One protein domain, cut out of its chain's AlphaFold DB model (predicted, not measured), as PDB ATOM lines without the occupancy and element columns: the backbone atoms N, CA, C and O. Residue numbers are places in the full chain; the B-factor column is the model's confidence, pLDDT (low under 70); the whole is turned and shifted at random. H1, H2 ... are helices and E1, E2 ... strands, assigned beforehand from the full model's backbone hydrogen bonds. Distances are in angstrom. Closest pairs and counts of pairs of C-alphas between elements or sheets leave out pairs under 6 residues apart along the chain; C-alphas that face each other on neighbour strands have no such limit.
ATOM      1  N   ILE A  35      82.720 -67.325 664.221       41.56
ATOM      2  CA  ILE A  35      82.536 -68.785 664.305       41.56
ATOM      3  C   ILE A  35      83.329 -69.327 665.502       41.56
ATOM      4  O   ILE A  35      84.542 -69.534 665.414       41.56
ATOM      5  N   ASN A  36      82.637 -69.615 666.606       41.72
ATOM      6  CA  ASN A  36      83.207 -70.333 667.747       41.72
ATOM      7  C   ASN A  36      83.258 -71.843 667.451       41.72
ATOM      8  O   ASN A  36      82.226 -72.479 667.239       41.72
ATOM      9  N   ARG A  37      84.457 -72.441 667.436       42.22
ATOM     10  CA  ARG A  37      84.642 -73.900 667.305       42.22
ATOM     11  C   ARG A  37      84.569 -74.585 668.681       42.22
ATOM     12  O   ARG A  37      85.599 -74.859 669.285       42.22
ATOM     13  N   GLY A  38      83.347 -74.863 669.141       49.66
ATOM     14  CA  GLY A  38      83.004 -75.880 670.152       49.66
ATOM     15  C   GLY A  38      82.103 -76.969 669.531       49.66
ATOM     16  O   GLY A  38      81.708 -76.807 668.376       49.66
ATOM     17  N   PRO A  39      81.773 -78.080 670.225       49.97
ATOM     18  CA  PRO A  39      81.117 -79.267 669.639       49.97
ATOM     19  C   PRO A  39      79.666 -79.055 669.159       49.97
ATOM     20  O   PRO A  39      79.026 -79.987 668.683       49.97
ATOM     21  N   THR A  40      79.160 -77.827 669.210       50.00
ATOM     22  CA  THR A  40      77.948 -77.376 668.530       50.00
ATOM     23  C   THR A  40      78.296 -76.080 667.791       50.00
ATOM     24  O   THR A  40      78.848 -75.150 668.378       50.00
ATOM     25  N   MET A  41      78.043 -76.011 666.479       53.62
ATOM     26  CA  MET A  41      78.216 -74.765 665.720       53.62
ATOM     27  C   MET A  41      77.199 -73.738 666.223       53.62
ATOM     28  O   MET A  41      76.032 -73.778 665.842       53.62
ATOM     29  N   ALA A  42      77.645 -72.820 667.075       54.41
ATOM     30  CA  ALA A  42      76.864 -71.660 667.472       54.41
ATOM     31  C   ALA A  42      77.114 -70.525 666.470       54.41
ATOM     32  O   ALA A  42      78.235 -70.032 666.340       54.41
ATOM     33  N   ILE A  43      76.065 -70.136 665.743       63.47
ATOM     34  CA  ILE A  43      76.048 -68.929 664.913       63.47
ATOM     35  C   ILE A  43      75.440 -67.817 665.770       63.47
ATOM     36  O   ILE A  43      74.267 -67.892 666.129       63.47
ATOM     37  N   THR A  44      76.229 -66.792 666.099       63.84
ATOM     38  CA  THR A  44      75.758 -65.604 666.826       63.84
ATOM     39  C   THR A  44      75.789 -64.402 665.891       63.84
ATOM     40  O   THR A  44      76.860 -63.999 665.436       63.84
ATOM     41  N   THR A  45      74.621 -63.828 665.607       71.06
ATOM     42  CA  THR A  45      74.495 -62.575 664.851       71.06
ATOM     43  C   THR A  45      74.708 -61.400 665.799       71.06
ATOM     44  O   THR A  45      74.026 -61.304 666.815       71.06
ATOM     45  N   GLN A  46      75.651 -60.520 665.473       73.62
ATOM     46  CA  GLN A  46      75.943 -59.307 666.238       73.62
ATOM     47  C   GLN A  46      75.841 -58.096 665.314       73.62
ATOM     48  O   GLN A  46      76.253 -58.152 664.154       73.62
ATOM     49  N   TYR A  47      75.289 -57.012 665.840       71.81
ATOM     50  CA  TYR A  47      75.155 -55.722 665.189       71.81
ATOM     51  C   TYR A  47      76.155 -54.767 665.833       71.81
ATOM     52  O   TYR A  47      76.057 -54.454 667.020       71.81
ATOM     53  N   VAL A  48      77.139 -54.347 665.044       72.19
ATOM     54  CA  VAL A  48      78.173 -53.398 665.457       72.19
ATOM     55  C   VAL A  48      77.818 -52.043 664.872       72.19
ATOM     56  O   VAL A  48      77.771 -51.890 663.651       72.19
ATOM     57  N   VAL A  49      77.574 -51.061 665.733       70.19
ATOM     58  CA  VAL A  49      77.327 -49.681 665.326       70.19
ATOM     59  C   VAL A  49      78.629 -48.901 665.439       70.19
ATOM     60  O   VAL A  49      79.211 -48.768 666.522       70.19
ATOM     61  N   THR A  50      79.099 -48.406 664.298       71.19
ATOM     62  CA  THR A  50      80.311 -47.592 664.182       71.19
ATOM     63  C   THR A  50      79.934 -46.163 663.834       71.19
ATOM     64  O   THR A  50      79.127 -45.925 662.942       71.19
ATOM     65  N   HIS A  51      80.540 -45.206 664.530       66.50
ATOM     66  CA  HIS A  51      80.348 -43.782 664.284       66.50
ATOM     67  C   HIS A  51      81.712 -43.131 664.089       66.50
ATOM     68  O   HIS A  51      82.596 -43.301 664.929       66.50
ATOM     69  N   LYS A  52      81.909 -42.455 662.950       62.56
ATOM     70  CA  LYS A  52      83.189 -41.827 662.558       62.56
ATOM     71  C   LYS A  52      84.411 -42.761 662.670       62.56
ATOM     72  O   LYS A  52      85.522 -42.328 662.951       62.56
ATOM     73  N   GLY A  53      84.206 -44.062 662.439       57.44
ATOM     74  CA  GLY A  53      85.259 -45.083 662.488       57.44
ATOM     75  C   GLY A  53      85.548 -45.674 663.873       57.44
ATOM     76  O   GLY A  53      86.404 -46.548 663.969       57.44
ATOM     77  N   VAL A  54      84.830 -45.257 664.924       59.72
ATOM     78  CA  VAL A  54      84.939 -45.825 666.279       59.72
ATOM     79  C   VAL A  54      83.729 -46.714 666.573       59.72
ATOM     80  O   VAL A  54      82.587 -46.326 666.319       59.72
ATOM     81  N   GLU A  55      83.968 -47.912 667.108       66.88
ATOM     82  CA  GLU A  55      82.915 -48.828 667.567       66.88
ATOM     83  C   GLU A  55      82.235 -48.253 668.819       66.88
ATOM     84  O   GLU A  55      82.878 -48.057 669.848       66.88
ATOM     85  N   LYS A  56      80.935 -47.948 668.727       67.62
ATOM     86  CA  LYS A  56      80.170 -47.306 669.812       67.62
ATOM     87  C   LYS A  56      79.237 -48.275 670.535       67.62
ATOM     88  O   LYS A  56      79.044 -48.140 671.740       67.62
ATOM     89  N   LEU A  57      78.665 -49.243 669.818       66.12
ATOM     90  CA  LEU A  57      77.770 -50.250 670.388       66.12
ATOM     91  C   LEU A  57      77.953 -51.589 669.672       66.12
ATOM     92  O   LEU A  57      77.972 -51.638 668.445       66.12
ATOM     93  N   VAL A  58      78.023 -52.675 670.438       71.06
ATOM     94  CA  VAL A  58      77.909 -54.046 669.927       71.06
ATOM     95  C   VAL A  58      76.748 -54.699 670.660       71.06
ATOM     96  O   VAL A  58      76.802 -54.854 671.876       71.06
ATOM     97  N   THR A  59      75.691 -55.052 669.936       69.81
ATOM     98  CA  THR A  59      74.520 -55.734 670.507       69.81
ATOM     99  C   THR A  59      74.139 -56.941 669.656       69.81
ATOM    100  O   THR A  59      74.442 -57.011 668.466       69.81
ATOM    101  N   THR A  60      73.480 -57.924 670.253       77.25
ATOM    102  CA  THR A  60      72.867 -59.050 669.532       77.25
ATOM    103  C   THR A  60      71.471 -58.706 669.008       77.25
ATOM    104  O   THR A  60      70.929 -59.420 668.163       77.25
ATOM    105  N   ASP A  61      70.909 -57.584 669.462       76.38
ATOM    106  CA  ASP A  61      69.538 -57.176 669.198       76.38
ATOM    107  C   ASP A  61      69.446 -56.142 668.077       76.38
ATOM    108  O   ASP A  61      69.822 -54.977 668.208       76.38
ATOM    109  N   LYS A  62      68.854 -56.563 666.955       76.12
ATOM    110  CA  LYS A  62      68.680 -55.724 665.760       76.12
ATOM    111  C   LYS A  62      67.971 -54.401 666.066       76.12
ATOM    112  O   LYS A  62      68.359 -53.357 665.558       76.12
ATOM    113  N   LYS A  63      66.935 -54.452 666.909       78.38
ATOM    114  CA  LYS A  63      66.116 -53.281 667.255       78.38
ATOM    115  C   LYS A  63      66.906 -52.226 668.022       78.38
ATOM    116  O   LYS A  63      66.727 -51.044 667.753       78.38
ATOM    117  N   GLU A  64      67.752 -52.648 668.960       73.62
ATOM    118  CA  GLU A  64      68.605 -51.728 669.714       73.62
ATOM    119  C   GLU A  64      69.642 -51.083 668.798       73.62
ATOM    120  O   GLU A  64      69.840 -49.872 668.858       73.62
ATOM    121  N   ALA A  65      70.234 -51.862 667.888       70.94
ATOM    122  CA  ALA A  65      71.159 -51.332 666.892       70.94
ATOM    123  C   ALA A  65      70.481 -50.303 665.970       70.94
ATOM    124  O   ALA A  65      71.012 -49.212 665.798       70.94
ATOM    125  N   ASP A  66      69.284 -50.604 665.450       78.12
ATOM    126  CA  ASP A  66      68.500 -49.686 664.608       78.12
ATOM    127  C   ASP A  66      68.109 -48.389 665.352       78.12
ATOM    128  O   ASP A  66      67.995 -47.321 664.748       78.12
ATOM    129  N   GLN A  67      67.846 -48.461 666.662       80.31
ATOM    130  CA  GLN A  67      67.547 -47.282 667.484       80.31
ATOM    131  C   GLN A  67      68.797 -46.439 667.742       80.31
ATOM    132  O   GLN A  67      68.737 -45.211 667.656       80.31
ATOM    133  N   TYR A  68      69.919 -47.093 668.041       78.56
ATOM    134  CA  TYR A  68      71.190 -46.425 668.290       78.56
ATOM    135  C   TYR A  68      71.733 -45.754 667.022       78.56
ATOM    136  O   TYR A  68      72.173 -44.610 667.080       78.56
ATOM    137  N   ASP A  69      71.615 -46.414 665.869       82.44
ATOM    138  CA  ASP A  69      71.955 -45.873 664.548       82.44
ATOM    139  C   ASP A  69      71.166 -44.589 664.242       82.44
ATOM    140  O   ASP A  69      71.748 -43.534 664.000       82.44
ATOM    141  N   LYS A  70      69.838 -44.613 664.424       82.12
ATOM    142  CA  LYS A  70      68.989 -43.417 664.261       82.12
ATOM    143  C   LYS A  70      69.352 -42.273 665.207       82.12
ATOM    144  O   LYS A  70      69.185 -41.105 664.855       82.12
ATOM    145  N   MET A  71      69.786 -42.589 666.426       85.44
ATOM    146  CA  MET A  71      70.234 -41.586 667.394       85.44
ATOM    147  C   MET A  71      71.550 -40.940 666.948       85.44
ATOM    148  O   MET A  71      71.694 -39.721 667.062       85.44
ATOM    149  N   LEU A  72      72.491 -41.735 666.436       83.19
ATOM    150  CA  LEU A  72      73.760 -41.244 665.902       83.19
ATOM    151  C   LEU A  72      73.558 -40.388 664.649       83.19
ATOM    152  O   LEU A  72      74.116 -39.299 664.580       83.19
ATOM    153  N   ASP A  73      72.684 -40.806 663.732       84.94
ATOM    154  CA  ASP A  73      72.301 -40.010 662.558       84.94
ATOM    155  C   ASP A  73      71.745 -38.636 662.966       84.94
ATOM    156  O   ASP A  73      72.064 -37.604 662.371       84.94
ATOM    157  N   ALA A  74      70.896 -38.585 663.998       83.38
ATOM    158  CA  ALA A  74      70.381 -37.319 664.513       83.38
ATOM    159  C   ALA A  74      71.492 -36.453 665.133       83.38
ATOM    160  O   ALA A  74      71.475 -35.234 664.963       83.38
ATOM    161  N   ALA A  75      72.459 -37.071 665.820       84.00
ATOM    162  CA  ALA A  75      73.587 -36.368 666.429       84.00
ATOM    163  C   ALA A  75      74.517 -35.761 665.367       84.00
ATOM    164  O   ALA A  75      74.924 -34.610 665.514       84.00
ATOM    165  N   ASP A  76      74.781 -36.472 664.269       83.94
ATOM    166  CA  ASP A  76      75.573 -35.944 663.151       83.94
ATOM    167  C   ASP A  76      74.893 -34.745 662.492       83.94
ATOM    168  O   ASP A  76      75.512 -33.698 662.321       83.94
ATOM    169  N   ASN A  77      73.591 -34.834 662.215       84.56
ATOM    170  CA  ASN A  77      72.852 -33.707 661.637       84.56
ATOM    171  C   ASN A  77      72.879 -32.460 662.547       84.56
ATOM    172  O   ASN A  77      72.922 -31.327 662.064       84.56
ATOM    173  N   LEU A  78      72.847 -32.653 663.872       83.12
ATOM    174  CA  LEU A  78      72.993 -31.561 664.838       83.12
ATOM    175  C   LEU A  78      74.426 -31.014 664.872       83.12
ATOM    176  O   LEU A  78      74.598 -29.799 664.980       83.12
ATOM    177  N   ALA A  79      75.439 -31.876 664.753       83.38
ATOM    178  CA  ALA A  79      76.839 -31.467 664.665       83.38
ATOM    179  C   ALA A  79      77.065 -30.589 663.431       83.38
ATOM    180  O   ALA A  79      77.569 -29.472 663.555       83.38
ATOM    181  N   ASP A  80      76.595 -31.035 662.266       85.50
ATOM    182  CA  ASP A  80      76.675 -30.289 661.010       85.50
ATOM    183  C   ASP A  80      75.993 -28.920 661.120       85.50
ATOM    184  O   ASP A  80      76.519 -27.912 660.643       85.50
ATOM    185  N   TYR A  81      74.849 -28.848 661.808       83.06
ATOM    186  CA  TYR A  81      74.164 -27.583 662.064       83.06
ATOM    187  C   TYR A  81      74.989 -26.632 662.948       83.06
ATOM    188  O   TYR A  81      75.060 -25.433 662.666       83.06
ATOM    189  N   ILE A  82      75.644 -27.145 663.994       82.56
ATOM    190  CA  ILE A  82      76.519 -26.361 664.883       82.56
ATOM    191  C   ILE A  82      77.756 -25.860 664.122       82.56
ATOM    192  O   ILE A  82      78.093 -24.675 664.218       82.56
ATOM    193  N   HIS A  83      78.379 -26.716 663.306       81.19
ATOM    194  CA  HIS A  83      79.502 -26.336 662.447       81.19
ATOM    195  C   HIS A  83      79.091 -25.273 661.417       81.19
ATOM    196  O   HIS A  83      79.797 -24.277 661.243       81.19
ATOM    197  N   ALA A  84      77.915 -25.412 660.795       82.38
ATOM    198  CA  ALA A  84      77.377 -24.435 659.848       82.38
ATOM    199  C   ALA A  84      77.074 -23.069 660.493       82.38
ATOM    200  O   ALA A  84      77.138 -22.039 659.822       82.38
ATOM    201  N   LYS A  85      76.777 -23.033 661.799       80.56
ATOM    202  CA  LYS A  85      76.605 -21.789 662.568       80.56
ATOM    203  C   LYS A  85      77.923 -21.098 662.932       80.56
ATOM    204  O   LYS A  85      77.885 -20.003 663.486       80.56
ATOM    205  N   GLY A  86      79.071 -21.687 662.593       72.12
ATOM    206  CA  GLY A  86      80.387 -21.083 662.808       72.12
ATOM    207  C   GLY A  86      80.866 -21.140 664.258       72.12
ATOM    208  O   GLY A  86      81.786 -20.409 664.630       72.12
ATOM    209  N   ILE A  87      80.257 -21.997 665.083       73.56
ATOM    210  CA  ILE A  87      80.695 -22.226 666.458       73.56
ATOM    211  C   ILE A  87      81.965 -23.084 666.399       73.56
ATOM    212  O   ILE A  87      81.919 -24.259 666.042       73.56
ATOM    213  N   LYS A  88      83.118 -22.489 666.721       65.12
ATOM    214  CA  LYS A  88      84.400 -23.202 666.811       65.12
ATOM    215  C   LYS A  88      84.501 -23.902 668.165       65.12
ATOM    216  O   LYS A  88      84.975 -23.313 669.132       65.12
ATOM    217  N   LEU A  89      84.022 -25.136 668.218       74.62
ATOM    218  CA  LEU A  89      84.230 -26.070 669.323       74.62
ATOM    219  C   LEU A  89      85.165 -27.190 668.858       74.62
ATOM    220  O   LEU A  89      85.341 -27.390 667.658       74.62
ATOM    221  N   ASP A  90      85.767 -27.891 669.813       79.56
ATOM    222  CA  ASP A  90      86.531 -29.104 669.529       79.56
ATOM    223  C   ASP A  90      85.595 -30.219 669.037       79.56
ATOM    224  O   ASP A  90      84.489 -30.370 669.564       79.56
ATOM    225  N   ASP A  91      86.031 -31.005 668.051       75.00
ATOM    226  CA  ASP A  91      85.213 -32.061 667.438       75.00
ATOM    227  C   ASP A  91      84.744 -33.100 668.469       75.00
ATOM    228  O   ASP A  91      83.618 -33.596 668.377       75.00
ATOM    229  N   SER A  92      85.554 -33.373 669.501       76.94
ATOM    230  CA  SER A  92      85.175 -34.266 670.601       76.94
ATOM    231  C   SER A  92      84.023 -33.694 671.424       76.94
ATOM    232  O   SER A  92      83.135 -34.431 671.852       76.94
ATOM    233  N   VAL A  93      84.027 -32.379 671.649       77.38
ATOM    234  CA  VAL A  93      83.003 -31.687 672.442       77.38
ATOM    235  C   VAL A  93      81.709 -31.561 671.648       77.38
ATOM    236  O   VAL A  93      80.630 -31.755 672.206       77.38
ATOM    237  N   VAL A  94      81.796 -31.264 670.348       82.25
ATOM    238  CA  VAL A  94      80.621 -31.226 669.466       82.25
ATOM    239  C   VAL A  94      79.948 -32.591 669.429       82.25
ATOM    240  O   VAL A  94      78.732 -32.662 669.572       82.25
ATOM    241  N   GLU A  95      80.722 -33.667 669.290       77.56
ATOM    242  CA  GLU A  95      80.191 -35.030 669.258       77.56
ATOM    243  C   GLU A  95      79.511 -35.425 670.575       77.56
ATOM    244  O   GLU A  95      78.391 -35.935 670.565       77.56
ATOM    245  N   GLU A  96      80.139 -35.158 671.720       79.88
ATOM    246  CA  GLU A  96      79.521 -35.444 673.017       79.88
ATOM    247  C   GLU A  96      78.228 -34.638 673.217       79.88
ATOM    248  O   GLU A  96      77.196 -35.187 673.620       79.88
ATOM    249  N   LEU A  97      78.251 -33.350 672.860       81.62
ATOM    250  CA  LEU A  97      77.098 -32.464 672.963       81.62
ATOM    251  C   LEU A  97      75.944 -32.941 672.074       81.62
ATOM    252  O   LEU A  97      74.803 -33.010 672.526       81.62
ATOM    253  N   THR A  98      76.211 -33.288 670.819       84.38
ATOM    254  CA  THR A  98      75.155 -33.664 669.873       84.38
ATOM    255  C   THR A  98      74.571 -35.032 670.186       84.38
ATOM    256  O   THR A  98      73.360 -35.211 670.065       84.38
ATOM    257  N   ILE A  99      75.376 -35.967 670.696       83.44
ATOM    258  CA  ILE A  99      74.883 -37.243 671.229       83.44
ATOM    259  C   ILE A  99      73.971 -36.998 672.439       83.44
ATOM    260  O   ILE A  99      72.887 -37.580 672.520       83.44
ATOM    261  N   MET A 100      74.367 -36.121 673.367       82.25
ATOM    262  CA  MET A 100      73.544 -35.754 674.527       82.25
ATOM    263  C   MET A 100      72.219 -35.092 674.125       82.25
ATOM    264  O   MET A 100      71.175 -35.391 674.713       82.25
ATOM    265  N   LEU A 101      72.239 -34.238 673.101       81.75
ATOM    266  CA  LEU A 101      71.042 -33.603 672.547       81.75
ATOM    267  C   LEU A 101      70.125 -34.621 671.856       81.75
ATOM    268  O   LEU A 101      68.913 -34.593 672.075       81.75
ATOM    269  N   SER A 102      70.683 -35.553 671.082       82.81
ATOM    270  CA  SER A 102      69.919 -36.602 670.396       82.81
ATOM    271  C   SER A 102      69.248 -37.578 671.357       82.81
ATOM    272  O   SER A 102      68.096 -37.950 671.133       82.81
ATOM    273  N   LYS A 103      69.911 -37.939 672.463       81.56
ATOM    274  CA  LYS A 103      69.311 -38.750 673.538       81.56
ATOM    275  C   LYS A 103      68.102 -38.072 674.184       81.56
ATOM    276  O   LYS A 103      67.160 -38.741 674.584       81.56
ATOM    277  N   ASN A 104      68.126 -36.744 674.268       80.94
ATOM    278  CA  ASN A 104      67.106 -35.934 674.929       80.94
ATOM    279  C   ASN A 104      66.192 -35.194 673.937       80.94
ATOM    280  O   ASN A 104      65.603 -34.168 674.286       80.94
ATOM    281  N   LYS A 105      66.044 -35.694 672.703       76.88
ATOM    282  CA  LYS A 105      65.286 -35.035 671.626       76.88
ATOM    283  C   LYS A 105      63.891 -34.557 672.052       76.88
ATOM    284  O   LYS A 105      63.485 -33.452 671.685       76.88
ATOM    285  N   ASP A 106      63.155 -35.360 672.819       77.25
ATOM    286  CA  ASP A 106      61.803 -35.024 673.280       77.25
ATOM    287  C   ASP A 106      61.799 -33.849 674.265       77.25
ATOM    288  O   ASP A 106      60.986 -32.931 674.144       77.25
ATOM    289  N   LYS A 107      62.765 -33.826 675.188       74.25
ATOM    290  CA  LYS A 107      62.980 -32.741 676.158       74.25
ATOM    291  C   LYS A 107      63.361 -31.447 675.453       74.25
ATOM    292  O   LYS A 107      62.734 -30.412 675.659       74.25
ATOM    293  N   ILE A 108      64.325 -31.530 674.542       78.81
ATOM    294  CA  ILE A 108      64.762 -30.408 673.712       78.81
ATOM    295  C   ILE A 108      63.586 -29.857 672.888       78.81
ATOM    296  O   ILE A 108      63.389 -28.647 672.813       78.81
ATOM    297  N   SER A 109      62.733 -30.729 672.341       77.38
ATOM    298  CA  SER A 109      61.523 -30.320 671.613       77.38
ATOM    299  C   SER A 109      60.487 -29.628 672.506       77.38
ATOM    300  O   SER A 109      59.806 -28.719 672.034       77.38
ATOM    301  N   LYS A 110      60.352 -30.028 673.780       78.88
ATOM    302  CA  LYS A 110      59.516 -29.317 674.767       78.88
ATOM    303  C   LYS A 110      60.078 -27.922 675.057       78.88
ATOM    304  O   LYS A 110      59.317 -26.957 675.031       78.88
ATOM    305  N   ILE A 111      61.395 -27.800 675.244       78.31
ATOM    306  CA  ILE A 111      62.071 -26.509 675.459       78.31
ATOM    307  C   ILE A 111      61.838 -25.577 674.260       78.31
ATOM    308  O   ILE A 111      61.409 -24.439 674.432       78.31
ATOM    309  N   PHE A 112      61.995 -26.075 673.027       73.69
ATOM    310  CA  PHE A 112      61.713 -25.291 671.817       73.69
ATOM    311  C   PHE A 112      60.246 -24.851 671.676       73.69
ATOM    312  O   PHE A 112      59.971 -23.867 670.993       73.69
ATOM    313  N   LYS A 113      59.301 -25.547 672.321       79.94
ATOM    314  CA  LYS A 113      57.874 -25.182 672.357       79.94
ATOM    315  C   LYS A 113      57.524 -24.174 673.461       79.94
ATOM    316  O   LYS A 113      56.355 -23.819 673.583       79.94
TER     317      LYS A 113
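Overview. This is residues 35 to 113 of the 135 residues of an uncharacterized protein of marine metagenome (UniProt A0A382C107). One long helix, H1, has a two-stranded hairpin, E2 and E3, packed on its first part, and a second helix, H2, crosses it farther along. At one end of the longest axis an arm holding the short strand E1 reaches away from the hairpin, and residues 37 to 42 stick out there; residues 106 to 113, of which 106 to 112 belong to the last helix, H3, also stick out. The printed part has 79 residues with three named strands followed by three named helices, in the order E1, E2, E3, H1, H2, H3; the class is mixed, helices and strands, and the sheet E2 - E3 is antiparallel. The whole is only just loose, close to extended, with a radius of gyration of the C-alphas of 17.0 A, and it spans 58 by 28 by 14 A.

Arrangement. Residues 35 to 36 pair antiparallel with residues 42 to 43 of E1, residues 42 to 44, which pairs with no named strand. E1 runs on into E2, residues 47 to 51, across a break of 2 residues, at 33 degrees. E2 and E3, residues 54 to 59, form an antiparallel hairpin at 156 degrees; N 49 and O 57 are 2.8 A apart and N 54 and O 51 are 3.0 A apart, both within hydrogen-bond range. The closest C-alphas of E2 and H1, residues 62 to 84, are those of Tyr 47 and Ala 65, 6.2 A apart. Those of E3 and H1 are Thr 59 and Ala 65, 6.6 A apart. H1 and H2, residues 91 to 103, touch, with the C-alphas of Ala 75 and Thr 98 closest at 4.7 A. They run opposite ways at a steep tilt of 54 degrees. H2 and H3, residues 105 to 112, are close but not clearly touching, with the C-alphas of Leu 101 and Ile 108 closest at 7.1 A, and their lines are about perpendicular at 90 degrees. H1 and H3 are apart, as are E3 and H2. In H1, H2 and H3 every O i to N i+4 pair is within hydrogen-bond range.

Along the chain. E1 begins at C-alpha 42, (76.864, -71.660, 667.472). E2 measures 13.1 A and E3 15.0 A from first to last C-alpha. H1 measures 33.0 A, from C-alpha 62 at (68.680, -55.724, 665.760) to C-alpha 84. H2 measures 18.3 A. H3 ends at C-alpha 112, (61.713, -25.291, 671.817).

Size, cuts and confidence. The two C-alphas farthest apart, those of Pro 39 and Lys 113, are 58.9 A apart. The printed part has no cut and no long link. The mean pLDDT of the printed part is 73.7; residues 35 to 44, 51 to 57, 59 and 88 are under 70.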